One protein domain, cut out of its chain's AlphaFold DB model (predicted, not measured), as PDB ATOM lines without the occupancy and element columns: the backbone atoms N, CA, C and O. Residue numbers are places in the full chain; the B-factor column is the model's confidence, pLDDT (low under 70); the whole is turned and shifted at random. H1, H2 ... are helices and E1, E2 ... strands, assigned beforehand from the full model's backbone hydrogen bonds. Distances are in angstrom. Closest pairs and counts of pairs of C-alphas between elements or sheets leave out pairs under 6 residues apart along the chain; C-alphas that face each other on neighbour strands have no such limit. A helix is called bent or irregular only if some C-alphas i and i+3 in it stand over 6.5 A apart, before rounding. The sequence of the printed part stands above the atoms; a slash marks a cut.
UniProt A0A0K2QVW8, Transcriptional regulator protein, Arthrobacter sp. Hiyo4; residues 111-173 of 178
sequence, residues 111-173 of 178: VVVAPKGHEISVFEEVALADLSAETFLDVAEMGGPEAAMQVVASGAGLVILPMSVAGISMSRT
ATOM      1  N   VAL A 111      75.292 173.466 181.872       95.56
ATOM      2  CA  VAL A 111      74.940 172.055 182.057       95.56
ATOM      3  C   VAL A 111      75.852 171.426 183.098       95.56
ATOM      4  O   VAL A 111      77.040 171.746 183.166       95.56
ATOM      5  N   VAL A 112      75.297 170.516 183.894       96.25
ATOM      6  CA  VAL A 112      76.081 169.680 184.804       96.25
ATOM      7  C   VAL A 112      76.571 168.465 184.029       96.25
ATOM      8  O   VAL A 112      75.780 167.759 183.403       96.25
ATOM      9  N   VAL A 113      77.873 168.212 184.070       95.62
ATOM     10  CA  VAL A 113      78.469 166.998 183.526       95.62
ATOM     11  C   VAL A 113      78.904 166.107 184.677       95.62
ATOM     12  O   VAL A 113      79.588 166.540 185.602       95.62
ATOM     13  N   ALA A 114      78.490 164.850 184.596       95.00
ATOM     14  CA  ALA A 114      78.681 163.841 185.621       95.00
ATOM     15  C   ALA A 114      79.192 162.536 184.993       95.00
ATOM     16  O   ALA A 114      79.045 162.342 183.778       95.00
ATOM     17  N   PRO A 115      79.783 161.625 185.787       94.12
ATOM     18  CA  PRO A 115      80.150 160.310 185.293       94.12
ATOM     19  C   PRO A 115      78.926 159.546 184.767       94.12
ATOM     20  O   PRO A 115      77.789 159.745 185.199       94.12
ATOM     21  N   LYS A 116      79.153 158.618 183.834       89.50
ATOM     22  CA  LYS A 116      78.083 157.759 183.315       89.50
ATOM     23  C   LYS A 116      77.445 156.959 184.453       89.50
ATOM     24  O   LYS A 116      78.148 156.341 185.244       89.50
ATOM     25  N   GLY A 117      76.112 156.940 184.490       90.00
ATOM     26  CA  GLY A 117      75.342 156.251 185.528       90.00
ATOM     27  C   GLY A 117      75.144 157.057 186.814       90.00
ATOM     28  O   GLY A 117      74.522 156.541 187.736       90.00
ATOM     29  N   HIS A 118      75.627 158.302 186.880       93.12
ATOM     30  CA  HIS A 118      75.343 159.193 188.002       93.12
ATOM     31  C   HIS A 118      73.844 159.494 188.103       93.12
ATOM     32  O   HIS A 118      73.191 159.728 187.082       93.12
ATOM     33  N   GLU A 119      73.310 159.549 189.324       92.25
ATOM     34  CA  GLU A 119      71.877 159.753 189.573       92.25
ATOM     35  C   GLU A 119      71.364 161.042 188.932       92.25
ATOM     36  O   GLU A 119      70.294 161.050 188.340       92.25
ATOM     37  N   ILE A 120      72.182 162.097 188.925       90.69
ATOM     38  CA  ILE A 120      71.839 163.379 188.295       90.69
ATOM     39  C   ILE A 120      71.435 163.268 186.812       90.69
ATOM     40  O   ILE A 120      70.687 164.101 186.311       90.69
ATOM     41  N   SER A 121      71.897 162.228 186.107       88.12
ATOM     42  CA  SER A 121      71.601 162.026 184.684       88.12
ATOM     43  C   SER A 121      70.145 161.652 184.398       88.12
ATOM     44  O   SER A 121      69.734 161.684 183.240       88.12
ATOM     45  N   VAL A 122      69.360 161.302 185.424       91.12
ATOM     46  CA  VAL A 122      67.923 161.021 185.268       91.12
ATOM     47  C   VAL A 122      67.081 162.294 185.168       91.12
ATOM     48  O   VAL A 122      65.904 162.214 184.822       91.12
ATOM     49  N   PHE A 123      67.665 163.455 185.476       92.44
ATOM     50  CA  PHE A 123      66.987 164.742 185.452       92.44
ATOM     51  C   PHE A 123      67.359 165.525 184.190       92.44
ATOM     52  O   PHE A 123      68.525 165.595 183.807       92.44
ATOM     53  N   GLU A 124      66.365 166.150 183.561       90.94
ATOM     54  CA  GLU A 124      66.592 167.080 182.446       90.94
ATOM     55  C   GLU A 124      67.035 168.468 182.940       90.94
ATOM     56  O   GLU A 124      67.820 169.145 182.279       90.94
ATOM     57  N   GLU A 125      66.578 168.866 184.130       93.75
ATOM     58  CA  GLU A 125      66.930 170.114 184.810       93.75
ATOM     59  C   GLU A 125      67.160 169.845 186.300       93.75
ATOM     60  O   GLU A 125      66.480 169.011 186.899       93.75
ATOM     61  N   VAL A 126      68.110 170.562 186.905       93.44
ATOM     62  CA  VAL A 126      68.484 170.382 188.313       93.44
ATOM     63  C   VAL A 126      68.618 171.741 188.983       93.44
ATOM     64  O   VAL A 126      69.287 172.636 188.459       93.44
ATOM     65  N   ALA A 127      67.990 171.911 190.146       93.44
ATOM     66  CA  ALA A 127      68.132 173.135 190.920       93.44
ATOM     67  C   ALA A 127      69.499 173.173 191.616       93.44
ATOM     68  O   ALA A 127      69.965 172.172 192.151       93.44
ATOM     69  N   LEU A 128      70.120 174.356 191.698       91.75
ATOM     70  CA  LEU A 128      71.426 174.521 192.359       91.75
ATOM     71  C   LEU A 128      71.433 174.045 193.822       91.75
ATOM     72  O   LEU A 128      72.466 173.610 194.318       91.75
ATOM     73  N   ALA A 129      70.294 174.120 194.516       93.31
ATOM     74  CA  ALA A 129      70.175 173.641 195.891       93.31
ATOM     75  C   ALA A 129      70.352 172.117 196.000       93.31
ATOM     76  O   ALA A 129      70.985 171.643 196.945       93.31
ATOM     77  N   ASP A 130      69.861 171.367 195.012       90.81
ATOM     78  CA  ASP A 130      69.969 169.906 194.967       90.81
ATOM     79  C   ASP A 130      71.405 169.451 194.653       90.81
ATOM     80  O   ASP A 130      71.800 168.345 195.001       90.81
ATOM     81  N   LEU A 131      72.222 170.340 194.075       92.88
ATOM     82  CA  LEU A 131      73.644 170.115 193.799       92.88
ATOM     83  C   LEU A 131      74.550 170.365 195.010       92.88
ATOM     84  O   LEU A 131      75.745 170.104 194.944       92.88
ATOM     85  N   SER A 132      74.019 170.890 196.115       92.19
ATOM     86  CA  SER A 132      74.837 171.309 197.264       92.19
ATOM     87  C   SER A 132      75.590 170.167 197.957       92.19
ATOM     88  O   SER A 132      76.571 170.423 198.653       92.19
ATOM     89  N   ALA A 133      75.142 168.923 197.770       91.75
ATOM     90  CA  ALA A 133      75.798 167.726 198.291       91.75
ATOM     91  C   ALA A 133      76.883 167.165 197.351       91.75
ATOM     92  O   ALA A 133      77.641 166.284 197.755       91.75
ATOM     93  N   GLU A 134      76.962 167.666 196.116       94.31
ATOM     94  CA  GLU A 134      77.877 167.170 195.094       94.31
ATOM     95  C   GLU A 134      79.260 167.820 195.193       94.31
ATOM     96  O   GLU A 134      79.421 168.967 195.614       94.31
ATOM     97  N   THR A 135      80.286 167.088 194.758       95.50
ATOM     98  CA  THR A 135      81.648 167.627 194.645       95.50
ATOM     99  C   THR A 135      81.862 168.202 193.250       95.50
ATOM    100  O   THR A 135      81.836 167.455 192.272       95.50
ATOM    101  N   PHE A 136      82.115 169.510 193.155       97.12
ATOM    102  CA  PHE A 136      82.422 170.180 191.890       97.12
ATOM    103  C   PHE A 136      83.919 170.407 191.703       97.12
ATOM    104  O   PHE A 136      84.615 170.848 192.615       97.12
ATOM    105  N   LEU A 137      84.390 170.124 190.491       96.75
ATOM    106  CA  LEU A 137      85.750 170.393 190.051       96.75
ATOM    107  C   LEU A 137      85.866 171.842 189.571       96.75
ATOM    108  O   LEU A 137      85.000 172.326 188.838       96.75
ATOM    109  N   ASP A 138      86.967 172.503 189.920       93.94
ATOM    110  CA  ASP A 138      87.316 173.795 189.336       93.94
ATOM    111  C   ASP A 138      87.980 173.588 187.967       93.94
ATOM    112  O   ASP A 138      89.000 172.909 187.830       93.94
ATOM    113  N   VAL A 139      87.376 174.156 186.925       91.12
ATOM    114  CA  VAL A 139      87.824 173.975 185.538       91.12
ATOM    115  C   VAL A 139      89.197 174.599 185.303       91.12
ATOM    116  O   VAL A 139      90.004 174.029 184.567       91.12
ATOM    117  N   ALA A 140      89.468 175.757 185.902       88.00
ATOM    118  CA  ALA A 140      90.724 176.468 185.716       88.00
ATOM    119  C   ALA A 140      91.861 175.756 186.458       88.00
ATOM    120  O   ALA A 140      92.928 175.555 185.877       88.00
ATOM    121  N   GLU A 141      91.622 175.296 187.691       91.19
ATOM    122  CA  GLU A 141      92.605 174.513 188.454       91.19
ATOM    123  C   GLU A 141      92.944 173.182 187.771       91.19
ATOM    124  O   GLU A 141      94.085 172.721 187.838       91.19
ATOM    125  N   MET A 142      91.985 172.595 187.051       91.31
ATOM    126  CA  MET A 142      92.207 171.391 186.248       91.31
ATOM    127  C   MET A 142      92.986 171.636 184.950       91.31
ATOM    128  O   MET A 142      93.359 170.674 184.282       91.31
ATOM    129  N   GLY A 143      93.249 172.889 184.571       89.31
ATOM    130  CA  GLY A 143      93.908 173.224 183.305       89.31
ATOM    131  C   GLY A 143      92.961 173.248 182.102       89.31
ATOM    132  O   GLY A 143      93.400 173.080 180.966       89.31
ATOM    133  N   GLY A 144      91.663 173.450 182.337       88.50
ATOM    134  CA  GLY A 144      90.653 173.657 181.306       88.50
ATOM    135  C   GLY A 144      89.590 172.554 181.221       88.50
ATOM    136  O   GLY A 144      89.670 171.519 181.890       88.50
ATOM    137  N   PRO A 145      88.566 172.757 180.371       90.00
ATOM    138  CA  PRO A 145      87.388 171.894 180.319       90.00
ATOM    139  C   PRO A 145      87.714 170.459 179.906       90.00
ATOM    140  O   PRO A 145      87.100 169.530 180.413       90.00
ATOM    141  N   GLU A 146      88.689 170.248 179.022       89.75
ATOM    142  CA  GLU A 146      89.055 168.900 178.573       89.75
ATOM    143  C   GLU A 146      89.651 168.055 179.708       89.75
ATOM    144  O   GLU A 146      89.236 166.913 179.910       89.75
ATOM    145  N   ALA A 147      90.567 168.625 180.493       91.75
ATOM    146  CA  ALA A 147      91.164 167.949 181.640       91.75
ATOM    147  C   ALA A 147      90.133 167.710 182.756       91.75
ATOM    148  O   ALA A 147      90.037 166.598 183.277       91.75
ATOM    149  N   ALA A 148      89.287 168.703 183.055       94.31
ATOM    150  CA  ALA A 148      88.195 168.539 184.016       94.31
ATOM    151  C   ALA A 148      87.256 167.386 183.615       94.31
ATOM    152  O   ALA A 148      86.932 166.534 184.438       94.31
ATOM    153  N   MET A 149      86.882 167.295 182.335       92.94
ATOM    154  CA  MET A 149      86.030 166.221 181.807       92.94
ATOM    155  C   MET A 149      86.656 164.826 181.961       92.94
ATOM    156  O   MET A 149      85.938 163.861 182.228       92.94
ATOM    157  N   GLN A 150      87.979 164.699 181.827       92.94
ATOM    158  CA  GLN A 150      88.677 163.430 182.075       92.94
ATOM    159  C   GLN A 150      88.572 163.001 183.545       92.94
ATOM    160  O   GLN A 150      88.363 161.821 183.828       92.94
ATOM    161  N   VAL A 151      88.654 163.950 184.477       95.44
ATOM    162  CA  VAL A 151      88.502 163.683 185.915       95.44
ATOM    163  C   VAL A 151      87.045 163.371 186.281       95.44
ATOM    164  O   VAL A 151      86.784 162.474 187.084       95.44
ATOM    165  N   VAL A 152      86.072 164.020 185.634       96.06
ATOM    166  CA  VAL A 152      84.654 163.630 185.757       96.06
ATOM    167  C   VAL A 152      84.455 162.180 185.319       96.06
ATOM    168  O   VAL A 152      83.767 161.420 185.997       96.06
ATOM    169  N   ALA A 153      85.090 161.757 184.222       93.25
ATOM    170  CA  ALA A 153      84.981 160.385 183.733       93.25
ATOM    171  C   ALA A 153      85.549 159.339 184.712       93.25
ATOM    172  O   ALA A 153      85.090 158.197 184.691       93.25
ATOM    173  N   SER A 154      86.486 159.709 185.595       93.69
ATOM    174  CA  SER A 154      86.964 158.825 186.670       93.69
ATOM    175  C   SER A 154      86.026 158.767 187.881       93.69
ATOM    176  O   SER A 154      86.276 157.988 188.798       93.69
ATOM    177  N   GLY A 155      84.978 159.597 187.915       94.19
ATOM    178  CA  GLY A 155      84.023 159.688 189.020       94.19
ATOM    179  C   GLY A 155      84.514 160.490 190.227       94.19
ATOM    180  O   GLY A 155      83.956 160.350 191.309       94.19
ATOM    181  N   ALA A 156      85.554 161.317 190.068       94.19
ATOM    182  CA  ALA A 156      86.122 162.100 191.173       94.19
ATOM    183  C   ALA A 156      85.349 163.401 191.480       94.19
ATOM    184  O   ALA A 156      85.657 164.080 192.456       94.19
ATOM    185  N   GLY A 157      84.359 163.750 190.658       95.38
ATOM    186  CA  GLY A 157      83.503 164.916 190.851       95.38
ATOM    187  C   GLY A 157      82.666 165.224 189.613       95.38
ATOM    188  O   GLY A 157      82.731 164.516 188.604       95.38
ATOM    189  N   LEU A 158      81.877 166.288 189.712       97.19
ATOM    190  CA  LEU A 158      81.037 166.850 188.660       97.19
ATOM    191  C   LEU A 158      81.636 168.181 188.191       97.19
ATOM    192  O   LEU A 158      82.468 168.787 188.864       97.19
ATOM    193  N   VAL A 159      81.197 168.674 187.038       96.75
ATOM    194  CA  VAL A 159      81.585 170.004 186.545       96.75
ATOM    195  C   VAL A 159      80.381 170.716 185.944       96.75
ATOM    196  O   VAL A 159      79.502 170.076 185.370       96.75
ATOM    197  N   ILE A 160      80.339 172.043 186.060       95.31
ATOM    198  CA  ILE A 160      79.381 172.883 185.337       95.31
ATOM    199  C   ILE A 160      80.118 173.539 184.177       95.31
ATOM    200  O   ILE A 160      81.128 174.211 184.379       95.31
ATOM    201  N   LEU A 161      79.614 173.345 182.961       94.19
ATOM    202  CA  LEU A 161      80.185 173.912 181.740       94.19
ATOM    203  C   LEU A 161      79.083 174.537 180.880       94.19
ATOM    204  O   LEU A 161      77.929 174.111 180.958       94.19
ATOM    205  N   PRO A 162      79.414 175.489 179.992       93.94
ATOM    206  CA  PRO A 162      78.519 175.849 178.902       93.94
ATOM    207  C   PRO A 162      78.188 174.617 178.051       93.94
ATOM    208  O   PRO A 162      79.075 173.827 177.711       93.94
ATOM    209  N   MET A 163      76.926 174.475 177.639       93.94
ATOM    210  CA  MET A 163      76.466 173.355 176.808       93.94
ATOM    211  C   MET A 163      77.304 173.177 175.532       93.94
ATOM    212  O   MET A 163      77.602 172.052 175.133       93.94
ATOM    213  N   SER A 164      77.725 174.280 174.908       91.50
ATOM    214  CA  SER A 164      78.581 174.269 173.716       91.50
ATOM    215  C   SER A 164      79.943 173.614 173.977       91.50
ATOM    216  O   SER A 164      80.439 172.868 173.134       91.50
ATOM    217  N   VAL A 165      80.532 173.843 175.153       91.56
ATOM    218  CA  VAL A 165      81.813 173.260 175.573       91.56
ATOM    219  C   VAL A 165      81.640 171.777 175.894       91.56
ATOM    220  O   VAL A 165      82.385 170.944 175.373       91.56
ATOM    221  N   ALA A 166      80.621 171.440 176.693       91.00
ATOM    222  CA  ALA A 166      80.321 170.064 177.077       91.00
ATOM    223  C   ALA A 166      80.050 169.179 175.848       91.00
ATOM    224  O   ALA A 166      80.675 168.129 175.689       91.00
ATOM    225  N   GLY A 167      79.190 169.638 174.931       86.19
ATOM    226  CA  GLY A 167      78.844 168.899 173.716       86.19
ATOM    227  C   GLY A 167      80.051 168.636 172.813       86.19
ATOM    228  O   GLY A 167      80.239 167.519 172.327       86.19
ATOM    229  N   ILE A 168      80.926 169.632 172.642       83.19
ATOM    230  CA  ILE A 168      82.164 169.468 171.875       83.19
ATOM    231  C   ILE A 168      83.091 168.439 172.542       83.19
ATOM    232  O   ILE A 168      83.634 167.576 171.849       83.19
ATOM    233  N   SER A 169      83.275 168.503 173.864       77.06
ATOM    234  CA  SER A 169      84.149 167.568 174.586       77.06
ATOM    235  C   SER A 169      83.636 166.128 174.500       77.06
ATOM    236  O   SER A 169      84.411 165.214 174.225       77.06
ATOM    237  N   MET A 170      82.327 165.925 174.667       76.00
ATOM    238  CA  MET A 170      81.692 164.604 174.569       76.00
ATOM    239  C   MET A 170      81.771 164.009 173.158       76.00
ATOM    240  O   MET A 170      81.848 162.795 173.007       76.00
ATOM    241  N   SER A 171      81.772 164.848 172.118       72.75
ATOM    242  CA  SER A 171      81.882 164.380 170.728       72.75
ATOM    243  C   SER A 171      83.295 163.933 170.330       72.75
ATOM    244  O   SER A 171      83.452 163.186 169.366       72.75
ATOM    245  N   ARG A 172      84.325 164.400 171.050       70.06
ATOM    246  CA  ARG A 172      85.738 164.222 170.684       70.06
ATOM    247  C   ARG A 172      86.402 163.049 171.399       70.06
ATOM    248  O   ARG A 172      87.282 162.413 170.823       70.06
ATOM    249  N   THR A 173      85.968 162.754 172.622       61.56
ATOM    250  CA  THR A 173      86.552 161.697 173.451       61.56
ATOM    251  C   THR A 173      85.563 160.542 173.569       61.56
ATOM    252  O   THR A 173      84.469 160.749 174.098       61.56
TER     253      THR A 173
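This is residues 111 to 173 of the 178 residues of the protein "Transcriptional regulator protein" of Arthrobacter sp. Hiyo4 (UniProt A0A0K2QVW8). A short two-stranded ribbon, E1 and E2, lies in the middle, with two helices, H3 and H4, packed near it on one side and steeply crossed to each other. On the other side, the tiny helices H1 and H2 and their links make an outlying loop, from which the long link to H3 returns. The printed part has 63 residues, with elements in the order E1, H1, H2, H3, E2, H4; the sheet E1 - E2 is antiparallel and the class is mixed, helices and strands. It is compact, with a radius of gyration of the C-alphas of 11.0 A, and spans 27 by 23 by 19 A.

E1 is residues 111 to 113, with C-alpha 111 at (74.940, 172.055, 182.057), and E2 is residues 159 to 162. H3 is residues 145 to 153, 12.2 A long. H4 is residues 163 to 172, 14.4 A long, with C-alpha 172 at (85.738, 164.222, 170.684). H1 is residues 119 to 122 and H2 residues 130 to 133; H2 is irregular, with C-alphas 130 and 133 7.1 A apart.

E1 and E2 are antiparallel neighbours at 140 degrees; N 111 and O 161 are 2.9 A apart, and N 113 and O 159 2.8 A, both within hydrogen-bond range. The closest C-alphas of H3 and E2, Val 152 and Val 159, are 7.1 A apart; those of E1 and H4, Val 111 and Met 163, 5.6 A. H3 and H4 touch, closest at C-alphas of Glu 146 and Ser 169, 6.5 A apart. They run the same way at a steep tilt of 69.8 degrees, only just short of about perpendicular. H1 and H2 are apart and touch no helix. Every O i to N i+4 pair is within hydrogen-bond range in H3 and H4; H1 and H2 are too short for one.

The two C-alphas farthest apart, those of Ala 129 and Arg 172, are 31.1 A apart. The printed part has no cut. The link from H2 to H3, 11 residues, is long. The mean pLDDT of the printed part is 91.0; residue 173 is under 70.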